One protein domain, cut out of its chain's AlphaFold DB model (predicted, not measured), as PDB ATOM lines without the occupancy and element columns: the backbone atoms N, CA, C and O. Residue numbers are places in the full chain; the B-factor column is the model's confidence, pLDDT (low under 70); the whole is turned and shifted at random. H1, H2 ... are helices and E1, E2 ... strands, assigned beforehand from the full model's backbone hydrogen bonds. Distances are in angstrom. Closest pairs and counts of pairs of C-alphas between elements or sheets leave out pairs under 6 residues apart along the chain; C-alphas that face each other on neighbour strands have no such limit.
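This is residues 49 to 159 of the 267 residues of an uncharacterized protein of Lachnospiraceae bacterium A4 (UniProt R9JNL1). A twisted sheet of four strands, E3 to E6, has a two-strand hairpin, E1 and E2, over one face, its strands crossed at 50 degrees to those of the larger sheet; together they make a small, unequal sandwich. A short helix, H1, sticks out from this body on residues 49 to 56, and the long link of residues 116 to 128 reaches out past one end of the larger sheet. The 111 printed residues hold H1, E1, E2, E3, E4, E5 and E6 in chain order, and the larger sheet, order E3, E4, E5, E6, is antiparallel. The class is mostly strand, though only 54 residues, under half, are in named elements. The whole is compact, with a radius of gyration of the C-alphas of 14.7 A and spans of 44 by 37 by 21 A.

Begin with the larger sheet: find C-alpha 95 at (2.283, -11.788, -6.372), where E3, residues 95 to 103, starts its 23.4 A run. E4 is residues 108 to 115, 22.4 A, and E5 is residues 129 to 136, 23.2 A. The longest strand, E6, residues 139 to 149, runs 27.6 A to C-alpha 149 at (-9.714, -9.356, -13.780). Look back for E1, residues 69 to 74, 16.2 A, and E2, residues 77 to 82, 16.9 A. H1, residues 50 to 55, begins at C-alpha 50, (-12.544, -1.587, 14.666), and is 9.2 A long.

E3, E4, E5 and E6 form a meander, each strand the antiparallel neighbour of the one before. Look for N 101 and O 110 at 2.8 A between E3 and E4, N 111 and O 133 at 2.9 A between E4 and E5, and N 132 and O 146 at 2.8 A between E5 and E6. The edge strands bend, E3 by 52 degrees at residue 98 and E6 by 65 degrees at residue 142. In the hairpin of E1 and E2, N 72 and O 79 are 2.9 A apart. The closest C-alphas of E2 and E6 are those of Phe 79 and Pro 140, 7.2 A apart, while E1 and E3 are near each other, with 6 pairs of C-alphas within 10 A. H1 is not on the larger sheet; 1 of its 2 O i to N i+4 pairs is within hydrogen-bond range.

The two C-alphas farthest apart, those of Gly 105 and Asp 123, are 45.5 A apart. The printed part has no cut. The long links are H1 to E1, E2 to E3 and E4 to E5. Mean pLDDT of the printed part is 71.0; look for values under 70 at residues 49 to 67, 88 to 92, 117 to 128 and 152 to 159.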
ATOM      1  N   PRO A  49     -10.004   2.482  15.382       44.44
ATOM      2  CA  PRO A  49     -10.941   1.913  14.432       44.44
ATOM      3  C   PRO A  49     -11.097   0.429  14.772       44.44
ATOM      4  O   PRO A  49     -10.103  -0.240  15.052       44.44
ATOM      5  N   ILE A  50     -12.306  -0.128  14.669       38.88
ATOM      6  CA  ILE A  50     -12.544  -1.587  14.666       38.88
ATOM      7  C   ILE A  50     -11.522  -2.360  13.799       38.88
ATOM      8  O   ILE A  50     -11.237  -3.531  14.050       38.88
ATOM      9  N   MET A  51     -10.933  -1.678  12.813       39.81
ATOM     10  CA  MET A  51      -9.894  -2.161  11.911       39.81
ATOM     11  C   MET A  51      -8.519  -2.400  12.550       39.81
ATOM     12  O   MET A  51      -7.855  -3.324  12.100       39.81
ATOM     13  N   ASP A  52      -8.091  -1.672  13.592       36.41
ATOM     14  CA  ASP A  52      -6.791  -1.937  14.247       36.41
ATOM     15  C   ASP A  52      -6.780  -3.341  14.873       36.41
ATOM     16  O   ASP A  52      -5.799  -4.080  14.793       36.41
ATOM     17  N   VAL A  53      -7.934  -3.764  15.399       33.62
ATOM     18  CA  VAL A  53      -8.144  -5.114  15.934       33.62
ATOM     19  C   VAL A  53      -8.163  -6.170  14.822       33.62
ATOM     20  O   VAL A  53      -7.853  -7.324  15.089       33.62
ATOM     21  N   TRP A  54      -8.505  -5.818  13.579       35.75
ATOM     22  CA  TRP A  54      -8.442  -6.734  12.430       35.75
ATOM     23  C   TRP A  54      -7.060  -6.754  11.759       35.75
ATOM     24  O   TRP A  54      -6.651  -7.802  11.258       35.75
ATOM     25  N   TRP A  55      -6.315  -5.645  11.805       36.19
ATOM     26  CA  TRP A  55      -4.930  -5.548  11.340       36.19
ATOM     27  C   TRP A  55      -3.960  -6.384  12.178       36.19
ATOM     28  O   TRP A  55      -3.086  -7.026  11.601       36.19
ATOM     29  N   ASP A  56      -4.157  -6.481  13.496       35.28
ATOM     30  CA  ASP A  56      -3.303  -7.305  14.370       35.28
ATOM     31  C   ASP A  56      -3.385  -8.821  14.079       35.28
ATOM     32  O   ASP A  56      -2.494  -9.580  14.466       35.28
ATOM     33  N   TYR A  57      -4.420  -9.278  13.359       34.53
ATOM     34  CA  TYR A  57      -4.558 -10.671  12.903       34.53
ATOM     35  C   TYR A  57      -4.261 -10.855  11.401       34.53
ATOM     36  O   TYR A  57      -4.339 -11.974  10.883       34.53
ATOM     37  N   GLY A  58      -3.895  -9.782  10.691       35.53
ATOM     38  CA  GLY A  58      -3.607  -9.773   9.258       35.53
ATOM     39  C   GLY A  58      -2.180 -10.219   8.934       35.53
ATOM     40  O   GLY A  58      -1.251  -9.426   8.956       35.53
ATOM     41  N   ILE A  59      -2.036 -11.513   8.652       43.66
ATOM     42  CA  ILE A  59      -0.987 -12.231   7.891       43.66
ATOM     43  C   ILE A  59       0.301 -11.466   7.538       43.66
ATOM     44  O   ILE A  59       0.314 -10.464   6.827       43.66
ATOM     45  N   HIS A  60       1.424 -12.081   7.912       38.25
ATOM     46  CA  HIS A  60       2.769 -11.658   7.543       38.25
ATOM     47  C   HIS A  60       2.968 -11.534   6.025       38.25
ATOM     48  O   HIS A  60       2.793 -12.492   5.271       38.25
ATOM     49  N   TYR A  61       3.423 -10.348   5.622       41.00
ATOM     50  CA  TYR A  61       4.008 -10.044   4.322       41.00
ATOM     51  C   TYR A  61       5.044 -11.104   3.930       41.00
ATOM     52  O   TYR A  61       6.070 -11.238   4.594       41.00
ATOM     53  N   ASN A  62       4.785 -11.848   2.858       43.16
ATOM     54  CA  ASN A  62       5.780 -12.706   2.225       43.16
ATOM     55  C   ASN A  62       5.750 -12.437   0.722       43.16
ATOM     56  O   ASN A  62       4.877 -12.938   0.013       43.16
ATOM     57  N   GLU A  63       6.704 -11.642   0.246       47.31
ATOM     58  CA  GLU A  63       7.110 -11.690  -1.156       47.31
ATOM     59  C   GLU A  63       7.791 -13.038  -1.404       47.31
ATOM     60  O   GLU A  63       8.750 -13.396  -0.717       47.31
ATOM     61  N   ALA A  64       7.295 -13.797  -2.378       51.88
ATOM     62  CA  ALA A  64       7.912 -15.048  -2.795       51.88
ATOM     63  C   ALA A  64       8.145 -15.017  -4.306       51.88
ATOM     64  O   ALA A  64       7.190 -14.947  -5.073       51.88
ATOM     65  N   TYR A  65       9.414 -15.103  -4.706       53.47
ATOM     66  CA  TYR A  65       9.857 -15.215  -6.096       53.47
ATOM     67  C   TYR A  65       9.879 -16.699  -6.466       53.47
ATOM     68  O   TYR A  65      10.674 -17.460  -5.908       53.47
ATOM     69  N   SER A  66       8.969 -17.146  -7.330       57.19
ATOM     70  CA  SER A  66       8.842 -18.569  -7.655       57.19
ATOM     71  C   SER A  66       8.239 -18.798  -9.042       57.19
ATOM     72  O   SER A  66       7.436 -18.002  -9.527       57.19
ATOM     73  N   ASP A  67       8.622 -19.925  -9.649       67.25
ATOM     74  CA  ASP A  67       8.155 -20.446 -10.937       67.25
ATOM     75  C   ASP A  67       6.686 -20.914 -10.857       67.25
ATOM     76  O   ASP A  67       6.383 -22.100 -10.974       67.25
ATOM     77  N   LYS A  68       5.751 -19.980 -10.646       79.62
ATOM     78  CA  LYS A  68       4.289 -20.210 -10.573       79.62
ATOM     79  C   LYS A  68       3.777 -20.968  -9.342       79.62
ATOM     80  O   LYS A  68       2.597 -21.293  -9.293       79.62
ATOM     81  N   VAL A  69       4.602 -21.226  -8.326       85.25
ATOM     82  CA  VAL A  69       4.150 -21.859  -7.070       85.25
ATOM     83  C   VAL A  69       4.064 -20.828  -5.951       85.25
ATOM     84  O   VAL A  69       5.083 -20.301  -5.501       85.25
ATOM     85  N   TYR A  70       2.868 -20.583  -5.432       84.56
ATOM     86  CA  TYR A  70       2.697 -19.768  -4.234       84.56
ATOM     87  C   TYR A  70       2.875 -20.623  -2.980       84.56
ATOM     88  O   TYR A  70       2.324 -21.716  -2.891       84.56
ATOM     89  N   THR A  71       3.637 -20.141  -1.996       83.12
ATOM     90  CA  THR A  71       3.806 -20.819  -0.703       83.12
ATOM     91  C   THR A  71       3.426 -19.880   0.431       83.12
ATOM     92  O   THR A  71       3.935 -18.763   0.505       83.12
ATOM     93  N   CYS A  72       2.562 -20.337   1.336       77.00
ATOM     94  CA  CYS A  72       2.188 -19.601   2.539       77.00
ATOM     95  C   CYS A  72       2.404 -20.431   3.801       77.00
ATOM     96  O   CYS A  72       2.472 -21.659   3.768       77.00
ATOM     97  N   ASN A  73       2.490 -19.734   4.930       79.12
ATOM     98  CA  ASN A  73       2.556 -20.344   6.249       79.12
ATOM     99  C   ASN A  73       1.326 -19.902   7.041       79.12
ATOM    100  O   ASN A  73       1.114 -18.700   7.210       79.12
ATOM    101  N   ILE A  74       0.532 -20.855   7.528       73.06
ATOM    102  CA  ILE A  74      -0.615 -20.588   8.405       73.06
ATOM    103  C   ILE A  74      -0.366 -21.342   9.708       73.06
ATOM    104  O   ILE A  74      -0.326 -22.571   9.749       73.06
ATOM    105  N   GLY A  75      -0.131 -20.594  10.787       72.88
ATOM    106  CA  GLY A  75       0.295 -21.172  12.058       72.88
ATOM    107  C   GLY A  75       1.651 -21.874  11.937       72.88
ATOM    108  O   GLY A  75       2.669 -21.227  11.703       72.88
ATOM    109  N   LYS A  76       1.674 -23.193  12.151       75.81
ATOM    110  CA  LYS A  76       2.892 -24.023  12.053       75.81
ATOM    111  C   LYS A  76       3.009 -24.770  10.727       75.81
ATOM    112  O   LYS A  76       4.028 -25.422  10.505       75.81
ATOM    113  N   ASP A  77       1.979 -24.696   9.899       77.00
ATOM    114  CA  ASP A  77       1.872 -25.473   8.678       77.00
ATOM    115  C   ASP A  77       2.270 -24.619   7.474       77.00
ATOM    116  O   ASP A  77       1.999 -23.415   7.418       77.00
ATOM    117  N   THR A  78       2.918 -25.261   6.507       82.25
ATOM    118  CA  THR A  78       3.320 -24.658   5.234       82.25
ATOM    119  C   THR A  78       2.491 -25.275   4.117       82.25
ATOM    120  O   THR A  78       2.397 -26.500   4.009       82.25
ATOM    121  N   PHE A  79       1.922 -24.426   3.270       83.19
ATOM    122  CA  PHE A  79       1.092 -24.817   2.137       83.19
ATOM    123  C   PHE A  79       1.707 -24.284   0.851       83.19
ATOM    124  O   PHE A  79       2.179 -23.149   0.821       83.19
ATOM    125  N   SER A  80       1.673 -25.089  -0.208       87.38
ATOM    126  CA  SER A  80       2.148 -24.706  -1.536       87.38
ATOM    127  C   SER A  80       1.058 -24.972  -2.564       87.38
ATOM    128  O   SER A  80       0.424 -26.026  -2.536       87.38
ATOM    129  N   PHE A  81       0.861 -24.018  -3.465       88.19
ATOM    130  CA  PHE A  81      -0.200 -24.004  -4.458       88.19
ATOM    131  C   PHE A  81       0.417 -23.745  -5.829       88.19
ATOM    132  O   PHE A  81       1.077 -22.727  -6.034       88.19
ATOM    133  N   ASP A  82       0.217 -24.675  -6.756       87.94
ATOM    134  CA  ASP A  82       0.620 -24.533  -8.151       87.94
ATOM    135  C   ASP A  82      -0.390 -23.641  -8.891       87.94
ATOM    136  O   ASP A  82      -1.571 -23.982  -9.013       87.94
ATOM    137  N   LEU A  83       0.084 -22.486  -9.354       86.38
ATOM    138  CA  LEU A  83      -0.673 -21.476 -10.091       86.38
ATOM    139  C   LEU A  83      -0.440 -21.581 -11.610       86.38
ATOM    140  O   LEU A  83      -0.878 -20.714 -12.363       86.38
ATOM    141  N   THR A  84       0.239 -22.633 -12.090       83.56
ATOM    142  CA  THR A  84       0.681 -22.758 -13.490       83.56
ATOM    143  C   THR A  84      -0.445 -22.636 -14.510       83.56
ATOM    144  O   THR A  84      -0.222 -22.103 -15.597       83.56
ATOM    145  N   ALA A  85      -1.636 -23.134 -14.175       84.38
ATOM    146  CA  ALA A  85      -2.793 -23.098 -15.063       84.38
ATOM    147  C   ALA A  85      -3.423 -21.700 -15.190       84.38
ATOM    148  O   ALA A  85      -3.973 -21.388 -16.241       84.38
ATOM    149  N   GLU A  86      -3.327 -20.875 -14.145       84.06
ATOM    150  CA  GLU A  86      -3.930 -19.537 -14.106       84.06
ATOM    151  C   GLU A  86      -2.972 -18.475 -14.657       84.06
ATOM    152  O   GLU A  86      -3.382 -17.513 -15.300       84.06
ATOM    153  N   LEU A  87      -1.669 -18.688 -14.465       78.31
ATOM    154  CA  LEU A  87      -0.628 -17.734 -14.822       78.31
ATOM    155  C   LEU A  87      -0.029 -18.058 -16.191       78.31
ATOM    156  O   LEU A  87       0.756 -19.002 -16.360       78.31
ATOM    157  N   THR A  88      -0.404 -17.267 -17.196       65.88
ATOM    158  CA  THR A  88      -0.156 -17.612 -18.604       65.88
ATOM    159  C   THR A  88       1.101 -16.987 -19.217       65.88
ATOM    160  O   THR A  88       1.621 -17.573 -20.162       65.88
ATOM    161  N   ASN A  89       1.665 -15.906 -18.660       62.28
ATOM    162  CA  ASN A  89       2.797 -15.168 -19.252       62.28
ATOM    163  C   ASN A  89       3.775 -14.639 -18.191       62.28
ATOM    164  O   ASN A  89       3.329 -14.262 -17.110       62.28
ATOM    165  N   GLY A  90       5.069 -14.627 -18.517       61.78
ATOM    166  CA  GLY A  90       6.150 -14.082 -17.689       61.78
ATOM    167  C   GLY A  90       7.382 -14.993 -17.634       61.78
ATOM    168  O   GLY A  90       7.259 -16.209 -17.781       61.78
ATOM    169  N   GLU A  91       8.580 -14.444 -17.439       60.06
ATOM    170  CA  GLU A  91       9.739 -15.239 -16.971       60.06
ATOM    171  C   GLU A  91       9.811 -15.297 -15.437       60.06
ATOM    172  O   GLU A  91      10.394 -16.224 -14.872       60.06
ATOM    173  N   GLN A  92       9.206 -14.320 -14.759       63.19
ATOM    174  CA  GLN A  92       9.123 -14.217 -13.304       63.19
ATOM    175  C   GLN A  92       7.724 -13.759 -12.909       63.19
ATOM    176  O   GLN A  92       7.124 -12.966 -13.630       63.19
ATOM    177  N   TRP A  93       7.227 -14.261 -11.771       70.56
ATOM    178  CA  TRP A  93       5.931 -13.857 -11.238       70.56
ATOM    179  C   TRP A  93       6.030 -13.093  -9.911       70.56
ATOM    180  O   TRP A  93       6.637 -13.565  -8.949       70.56
ATOM    181  N   HIS A  94       5.375 -11.934  -9.857       72.56
ATOM    182  CA  HIS A  94       5.209 -11.057  -8.709       72.56
ATOM    183  C   HIS A  94       3.767 -11.115  -8.211       72.56
ATOM    184  O   HIS A  94       2.855 -10.556  -8.820       72.56
ATOM    185  N   TRP A  95       3.565 -11.766  -7.070       76.19
ATOM    186  CA  TRP A  95       2.283 -11.788  -6.372       76.19
ATOM    187  C   TRP A  95       2.448 -11.412  -4.902       76.19
ATOM    188  O   TRP A  95       3.512 -11.593  -4.302       76.19
ATOM    189  N   ARG A  96       1.363 -10.933  -4.294       75.38
ATOM    190  CA  ARG A  96       1.277 -10.637  -2.858       75.38
ATOM    191  C   ARG A  96      -0.017 -11.201  -2.294       75.38
ATOM    192  O   ARG A  96      -1.061 -11.125  -2.932       75.38
ATOM    193  N   ALA A  97       0.036 -11.742  -1.081       77.00
ATOM    194  CA  ALA A  97      -1.185 -12.063  -0.354       77.00
ATOM    195  C   ALA A  97      -1.856 -10.774   0.131       77.00
ATOM    196  O   ALA A  97      -1.263 -10.027   0.908       77.00
ATOM    197  N   ALA A  98      -3.087 -10.545  -0.317       74.50
ATOM    198  CA  ALA A  98      -3.927  -9.433   0.120       74.50
ATOM    199  C   ALA A  98      -4.782  -9.804   1.347       74.50
ATOM    200  O   ALA A  98      -5.240  -8.924   2.073       74.50
ATOM    201  N   GLY A  99      -4.995 -11.104   1.596       75.94
ATOM    202  CA  GLY A  99      -5.679 -11.611   2.788       75.94
ATOM    203  C   GLY A  99      -5.831 -13.135   2.807       75.94
ATOM    204  O   GLY A  99      -5.792 -13.791   1.766       75.94
ATOM    205  N   ILE A 100      -6.010 -13.703   4.003       80.00
ATOM    206  CA  ILE A 100      -6.295 -15.120   4.261       80.00
ATOM    207  C   ILE A 100      -7.472 -15.174   5.232       80.00
ATOM    208  O   ILE A 100      -7.474 -14.484   6.249       80.00
ATOM    209  N   PHE A 101      -8.467 -16.000   4.923       82.75
ATOM    210  CA  PHE A 101      -9.703 -16.105   5.689       82.75
ATOM    211  C   PHE A 101     -10.001 -17.558   6.016       82.75
ATOM    212  O   PHE A 101      -9.953 -18.419   5.138       82.75
ATOM    213  N   ILE A 102     -10.367 -17.811   7.268       82.75
ATOM    214  CA  ILE A 102     -10.779 -19.130   7.741       82.75
ATOM    215  C   ILE A 102     -12.294 -19.095   7.957       82.75
ATOM    216  O   ILE A 102     -12.819 -18.227   8.654       82.75
ATOM    217  N   ASP A 103     -13.007 -20.016   7.320       82.12
ATOM    218  CA  ASP A 103     -14.409 -20.322   7.570       82.12
ATOM    219  C   ASP A 103     -14.505 -21.593   8.408       82.12
ATOM    220  O   ASP A 103     -14.546 -22.707   7.884       82.12
ATOM    221  N   GLU A 104     -14.557 -21.425   9.725       82.69
ATOM    222  CA  GLU A 104     -14.721 -22.549  10.646       82.69
ATOM    223  C   GLU A 104     -16.078 -23.251  10.476       82.69
ATOM    224  O   GLU A 104     -16.190 -24.447  10.736       82.69
ATOM    225  N   GLY A 105     -17.111 -22.534  10.017       83.75
ATOM    226  CA  GLY A 105     -18.448 -23.089   9.816       83.75
ATOM    227  C   GLY A 105     -18.519 -24.059   8.636       83.75
ATOM    228  O   GLY A 105     -19.275 -25.030   8.688       83.75
ATOM    229  N   GLN A 106     -17.725 -23.814   7.591       82.06
ATOM    230  CA  GLN A 106     -17.650 -24.653   6.388       82.06
ATOM    231  C   GLN A 106     -16.376 -25.510   6.301       82.06
ATOM    232  O   GLN A 106     -16.223 -26.277   5.351       82.06
ATOM    233  N   ASP A 107     -15.474 -25.387   7.277       88.75
ATOM    234  CA  ASP A 107     -14.124 -25.964   7.261       88.75
ATOM    235  C   ASP A 107     -13.329 -25.592   5.991       88.75
ATOM    236  O   ASP A 107     -12.697 -26.428   5.335       88.75
ATOM    237  N   LYS A 108     -13.400 -24.310   5.610       89.75
ATOM    238  CA  LYS A 108     -12.754 -23.766   4.406       89.75
ATOM    239  C   LYS A 108     -11.737 -22.693   4.738       89.75
ATOM    240  O   LYS A 108     -11.914 -21.907   5.657       89.75
ATOM    241  N   ASN A 109     -10.695 -22.628   3.923       87.88
ATOM    242  CA  ASN A 109      -9.690 -21.581   3.939       87.88
ATOM    243  C   ASN A 109      -9.673 -20.907   2.574       87.88
ATOM    244  O   ASN A 109      -9.793 -21.566   1.538       87.88
ATOM    245  N   TYR A 110      -9.494 -19.596   2.601       88.81
ATOM    246  CA  TYR A 110      -9.447 -18.743   1.428       88.81
ATOM    247  C   TYR A 110      -8.174 -17.916   1.471       88.81
ATOM    248  O   TYR A 110      -7.876 -17.317   2.500       88.81
ATOM    249  N   ILE A 111      -7.443 -17.850   0.365       87.31
ATOM    250  CA  ILE A 111      -6.291 -16.961   0.199       87.31
ATOM    251  C   ILE A 111      -6.574 -16.083  -1.005       87.31
ATOM    252  O   ILE A 111      -6.795 -16.596  -2.099       87.31
ATOM    253  N   CYS A 112      -6.562 -14.772  -0.806       86.00
ATOM    254  CA  CYS A 112      -6.635 -13.810  -1.892       86.00
ATOM    255  C   CYS A 112      -5.223 -13.321  -2.219       86.00
ATOM    256  O   CYS A 112      -4.540 -12.756  -1.359       86.00
ATOM    257  N   LEU A 113      -4.789 -13.564  -3.452       85.19
ATOM    258  CA  LEU A 113      -3.533 -13.079  -4.004       85.19
ATOM    259  C   LEU A 113      -3.813 -11.968  -5.008       85.19
ATOM    260  O   LEU A 113      -4.755 -12.069  -5.791       85.19
ATOM    261  N   GLN A 114      -2.960 -10.955  -5.007       80.75
ATOM    262  CA  GLN A 114      -2.868  -9.957  -6.060       80.75
ATOM    263  C   GLN A 114      -1.676 -10.293  -6.956       80.75
ATOM    264  O   GLN A 114      -0.574 -10.505  -6.447       80.75
ATOM    265  N   ASP A 115      -1.908 -10.356  -8.265       78.81
ATOM    266  CA  ASP A 115      -0.897 -10.563  -9.304       78.81
ATOM    267  C   ASP A 115      -0.538  -9.225  -9.978       78.81
ATOM    268  O   ASP A 115      -1.418  -8.524 -10.487       78.81
ATOM    269  N   TYR A 116       0.757  -8.884  -9.980       72.19
ATOM    270  CA  TYR A 116       1.306  -7.627 -10.507       72.19
ATOM    271  C   TYR A 116       2.170  -7.783 -11.767       72.19
ATOM    272  O   TYR A 116       2.759  -6.795 -12.203       72.19
ATOM    273  N   ASN A 117       2.310  -8.972 -12.361       61.94
ATOM    274  CA  ASN A 117       3.318  -9.227 -13.424       61.94
ATOM    275  C   ASN A 117       3.246  -8.337 -14.657       61.94
ATOM    276  O   ASN A 117       4.207  -8.036 -15.352       61.94
ATOM    277  N   ILE A 118       2.054  -7.852 -14.817       56.09
ATOM    278  CA  ILE A 118       1.510  -6.916 -15.754       56.09
ATOM    279  C   ILE A 118       2.185  -5.540 -15.731       56.09
ATOM    280  O   ILE A 118       2.213  -4.841 -16.738       56.09
ATOM    281  N   LEU A 119       2.720  -5.138 -14.580       52.53
ATOM    282  CA  LEU A 119       3.330  -3.826 -14.387       52.53
ATOM    283  C   LEU A 119       4.838  -3.821 -14.683       52.53
ATOM    284  O   LEU A 119       5.445  -2.751 -14.671       52.53
ATOM    285  N   TYR A 120       5.447  -4.990 -14.926       49.16
ATOM    286  CA  TYR A 120       6.904  -5.146 -14.946       49.16
ATOM    287  C   TYR A 120       7.511  -5.553 -16.296       49.16
ATOM    288  O   TYR A 120       8.693  -5.283 -16.502       49.16
ATOM    289  N   GLU A 121       6.755  -6.159 -17.219       49.91
ATOM    290  CA  GLU A 121       7.272  -6.526 -18.547       49.91
ATOM    291  C   GLU A 121       6.995  -5.426 -19.593       49.91
ATOM    292  O   GLU A 121       5.851  -5.067 -19.867       49.91
ATOM    293  N   ASP A 122       8.085  -4.893 -20.155       50.91
ATOM    294  CA  ASP A 122       8.203  -3.948 -21.277       50.91
ATOM    295  C   ASP A 122       6.918  -3.695 -22.104       50.91
ATOM    296  O   ASP A 122       6.534  -4.496 -22.957       50.91
ATOM    297  N   ASP A 123       6.305  -2.520 -21.908       53.47
ATOM    298  CA  ASP A 123       5.249  -1.915 -22.744       53.47
ATOM    299  C   ASP A 123       3.960  -2.748 -22.970       53.47
ATOM    300  O   ASP A 123       3.105  -2.355 -23.774       53.47
ATOM    301  N   ILE A 124       3.765  -3.859 -22.250       52.38
ATOM    302  CA  ILE A 124       2.536  -4.664 -22.288       52.38
ATOM    303  C   ILE A 124       1.768  -4.466 -20.979       52.38
ATOM    304  O   ILE A 124       2.013  -5.137 -19.984       52.38
ATOM    305  N   VAL A 125       0.774  -3.574 -21.002       54.16
ATOM    306  CA  VAL A 125      -0.211  -3.452 -19.917       54.16
ATOM    307  C   VAL A 125      -1.182  -4.626 -20.042       54.16
ATOM    308  O   VAL A 125      -2.104  -4.602 -20.853       54.16
ATOM    309  N   GLN A 126      -0.940  -5.701 -19.303       56.06
ATOM    310  CA  GLN A 126      -2.031  -6.608 -18.933       56.06
ATOM    311  C   GLN A 126      -2.911  -5.921 -17.843       56.06
ATOM    312  O   GLN A 126      -2.617  -4.802 -17.428       56.06
ATOM    313  N   ASP A 127      -3.997  -6.529 -17.369       61.22
ATOM    314  CA  ASP A 127      -4.794  -6.000 -16.242       61.22
ATOM    315  C   ASP A 127      -4.536  -6.804 -14.952       61.22
ATOM    316  O   ASP A 127      -4.689  -8.028 -15.008       61.22
ATOM    317  N   PRO A 128      -4.146  -6.188 -13.810       65.25
ATOM    318  CA  PRO A 128      -3.830  -6.894 -12.575       65.25
ATOM    319  C   PRO A 128      -4.964  -7.841 -12.206       65.25
ATOM    320  O   PRO A 128      -6.150  -7.534 -12.362       65.25
ATOM    321  N   GLN A 129      -4.579  -9.017 -11.727       80.06
ATOM    322  CA  GLN A 129      -5.517 -10.094 -11.452       80.06
ATOM    323  C   GLN A 129      -5.590 -10.373  -9.959       80.06
ATOM    324  O   GLN A 129      -4.610 -10.235  -9.222       80.06
ATOM    325  N   LEU A 130      -6.766 -10.803  -9.515       85.62
ATOM    326  CA  LEU A 130      -6.936 -11.430  -8.214       85.62
ATOM    327  C   LEU A 130      -7.069 -12.927  -8.407       85.62
ATOM    328  O   LEU A 130      -7.889 -13.383  -9.204       85.62
ATOM    329  N   LEU A 131      -6.320 -13.683  -7.616       89.69
ATOM    330  CA  LEU A 131      -6.495 -15.121  -7.493       89.69
ATOM    331  C   LEU A 131      -7.093 -15.423  -6.123       89.69
ATOM    332  O   LEU A 131      -6.551 -15.018  -5.095       89.69
ATOM    333  N   LEU A 132      -8.201 -16.153  -6.091       92.12
ATOM    334  CA  LEU A 132      -8.779 -16.698  -4.871       92.12
ATOM    335  C   LEU A 132      -8.507 -18.198  -4.815       92.12
ATOM    336  O   LEU A 132      -9.119 -18.979  -5.543       92.12
ATOM    337  N   ILE A 133      -7.609 -18.595  -3.921       93.19
ATOM    338  CA  ILE A 133      -7.342 -19.996  -3.614       93.19
ATOM    339  C   ILE A 133      -8.321 -20.439  -2.528       93.19
ATOM    340  O   ILE A 133      -8.388 -19.823  -1.468       93.19
ATOM    341  N   GLU A 134      -9.056 -21.518  -2.773       94.38
ATOM    342  CA  GLU A 134      -9.979 -22.140  -1.823       94.38
ATOM    343  C   GLU A 134      -9.542 -23.579  -1.534       94.38
ATOM    344  O   GLU A 134      -9.337 -24.362  -2.462       94.38
ATOM    345  N   PHE A 135      -9.468 -23.962  -0.258       93.44
ATOM    346  CA  PHE A 135      -9.180 -25.341   0.148       93.44
ATOM    347  C   PHE A 135      -9.815 -25.704   1.496       93.44
ATOM    348  O   PHE A 135     -10.145 -24.835   2.299       93.44
ATOM    349  N   SER A 136     -10.002 -26.999   1.759       91.69
ATOM    350  CA  SER A 136     -10.495 -27.484   3.061       91.69
ATOM    351  C   SER A 136      -9.344 -27.620   4.063       91.69
ATOM    352  O   SER A 136      -8.277 -28.103   3.678       91.69
ATOM    353  N   SER A 137      -9.549 -27.290   5.344       82.12
ATOM    354  CA  SER A 137      -8.464 -27.302   6.352       82.12
ATOM    355  C   SER A 137      -7.789 -28.672   6.505       82.12
ATOM    356  O   SER A 137      -6.592 -28.748   6.766       82.12
ATOM    357  N   GLY A 138      -8.530 -29.767   6.299       84.38
ATOM    358  CA  GLY A 138      -7.994 -31.134   6.345       84.38
ATOM    359  C   GLY A 138      -7.410 -31.671   5.028       84.38
ATOM    360  O   GLY A 138      -6.794 -32.736   5.034       84.38
ATOM    361  N   GLN A 139      -7.613 -30.984   3.900       87.25
ATOM    362  CA  GLN A 139      -7.211 -31.449   2.563       87.25
ATOM    363  C   GLN A 139      -6.666 -30.293   1.703       87.25
ATOM    364  O   GLN A 139      -7.206 -30.002   0.636       87.25
ATOM    365  N   PRO A 140      -5.573 -29.630   2.124       84.69
ATOM    366  CA  PRO A 140      -5.044 -28.457   1.423       84.69
ATOM    367  C   PRO A 140      -4.543 -28.741   0.002       84.69
ATOM    368  O   PRO A 140      -4.464 -27.833  -0.816       84.69
ATOM    369  N   GLN A 141      -4.217 -30.000  -0.303       87.50
ATOM    370  CA  GLN A 141      -3.764 -30.427  -1.630       87.50
ATOM    371  C   GLN A 141      -4.909 -30.509  -2.655       87.50
ATOM    372  O   GLN A 141      -4.655 -30.555  -3.853       87.50
ATOM    373  N   GLU A 142      -6.167 -30.520  -2.204       92.38
ATOM    374  CA  GLU A 142      -7.360 -30.525  -3.059       92.38
ATOM    375  C   GLU A 142      -7.948 -29.107  -3.166       92.38
ATOM    376  O   GLU A 142      -9.102 -28.856  -2.809       92.38
ATOM    377  N   TYR A 143      -7.128 -28.152  -3.616       94.50
ATOM    378  CA  TYR A 143      -7.516 -26.745  -3.725       94.50
ATOM    379  C   TYR A 143      -8.157 -26.405  -5.081       94.50
ATOM    380  O   TYR A 143      -8.017 -27.123  -6.073       94.50
ATOM    381  N   LYS A 144      -8.861 -25.272  -5.121       94.81
ATOM    382  CA  LYS A 144      -9.363 -24.622  -6.340       94.81
ATOM    383  C   LYS A 144      -8.834 -23.200  -6.414       94.81
ATOM    384  O   LYS A 144      -8.668 -22.568  -5.375       94.81
ATOM    385  N   ILE A 145      -8.626 -22.698  -7.626       93.25
ATOM    386  CA  ILE A 145      -8.268 -21.300  -7.865       93.25
ATOM    387  C   ILE A 145      -9.362 -20.662  -8.710       93.25
ATOM    388  O   ILE A 145      -9.892 -21.286  -9.629       93.25
ATOM    389  N   TRP A 146      -9.708 -19.430  -8.361       92.75
ATOM    390  CA  TRP A 146     -10.579 -18.570  -9.144       92.75
ATOM    391  C   TRP A 146      -9.822 -17.305  -9.507       92.75
ATOM    392  O   TRP A 146      -9.279 -16.650  -8.619       92.75
ATOM    393  N   SER A 147      -9.820 -16.966 -10.789       89.19
ATOM    394  CA  SER A 147      -9.105 -15.809 -11.323       89.19
ATOM    395  C   SER A 147     -10.092 -14.711 -11.695       89.19
ATOM    396  O   SER A 147     -11.124 -14.975 -12.317       89.19
ATOM    397  N   TYR A 148      -9.775 -13.478 -11.313       87.06
ATOM    398  CA  TYR A 148     -10.613 -12.310 -11.546       87.06
ATOM    399  C   TYR A 148      -9.792 -11.168 -12.128       87.06
ATOM    400  O   TYR A 148      -8.764 -10.792 -11.567       87.06
ATOM    401  N   THR A 149     -10.280 -10.583 -13.217       79.69
ATOM    402  CA  THR A 149      -9.714  -9.356 -13.780       79.69
ATOM    403  C   THR A 149     -10.170  -8.151 -12.963       79.69
ATOM    404  O   THR A 149     -11.369  -8.008 -12.702       79.69
ATOM    405  N   ILE A 150      -9.223  -7.290 -12.581       76.44
ATOM    406  CA  ILE A 150      -9.516  -5.993 -11.973       76.44
ATOM    407  C   ILE A 150      -9.548  -4.911 -13.057       76.44
ATOM    408  O   ILE A 150      -8.587  -4.743 -13.802       76.44
ATOM    409  N   GLU A 151     -10.628  -4.135 -13.101       71.19
ATOM    410  CA  GLU A 151     -10.826  -3.013 -14.007       71.19
ATOM    411  C   GLU A 151     -11.354  -1.785 -13.237       71.19
ATOM    412  O   GLU A 151     -12.328  -1.907 -12.492       71.19
ATOM    413  N   PRO A 152     -10.777  -0.592 -13.451       67.25
ATOM    414  CA  PRO A 152      -9.557  -0.351 -14.216       67.25
ATOM    415  C   PRO A 152      -8.291  -0.782 -13.433       67.25
ATOM    416  O   PRO A 152      -8.274  -0.756 -12.198       67.25
ATOM    417  N   PRO A 153      -7.228  -1.192 -14.147       64.31
ATOM    418  CA  PRO A 153      -6.031  -1.813 -13.575       64.31
ATOM    419  C   PRO A 153      -5.284  -0.935 -12.556       64.31
ATOM    420  O   PRO A 153      -4.677  -1.428 -11.608       64.31
ATOM    421  N   ASP A 154      -5.324   0.380 -12.734       66.25
ATOM    422  CA  ASP A 154      -4.546   1.361 -11.982       66.25
ATOM    423  C   ASP A 154      -5.183   1.790 -10.651       66.25
ATOM    424  O   ASP A 154      -4.500   2.381  -9.816       66.25
ATOM    425  N   LEU A 155      -6.462   1.472 -10.409       65.19
ATOM    426  CA  LEU A 155      -7.192   1.982  -9.237       65.19
ATOM    427  C   LEU A 155      -7.120   1.098  -7.989       65.19
ATOM    428  O   LEU A 155      -7.389   1.575  -6.882       65.19
ATOM    429  N   PHE A 156      -6.739  -0.170  -8.136       64.75
ATOM    430  CA  PHE A 156      -6.590  -1.065  -6.987       64.75
ATOM    431  C   PHE A 156      -5.206  -0.963  -6.330       64.75
ATOM    432  O   PHE A 156      -5.095  -1.223  -5.140       64.75
ATOM    433  N   GLY A 157      -4.191  -0.436  -7.019       58.97
ATOM    434  CA  GLY A 157      -2.913  -0.049  -6.408       58.97
ATOM    435  C   GLY A 157      -2.127  -1.189  -5.736       58.97
ATOM    436  O   GLY A 157      -2.467  -2.368  -5.825       58.97
ATOM    437  N   TRP A 158      -1.025  -0.824  -5.078       53.28
ATOM    438  CA  TRP A 158      -0.085  -1.753  -4.424       53.28
ATOM    439  C   TRP A 158      -0.530  -2.188  -3.023       53.28
ATOM    440  O   TRP A 158      -0.093  -3.226  -2.523       53.28
ATOM    441  N   ASP A 159      -1.412  -1.402  -2.406       59.53
ATOM    442  CA  ASP A 159      -1.875  -1.565  -1.028       59.53
ATOM    443  C   ASP A 159      -3.349  -1.976  -0.977       59.53
ATOM    444  O   ASP A 159      -4.134  -1.469  -0.174       59.53
TER     445      ASP A 159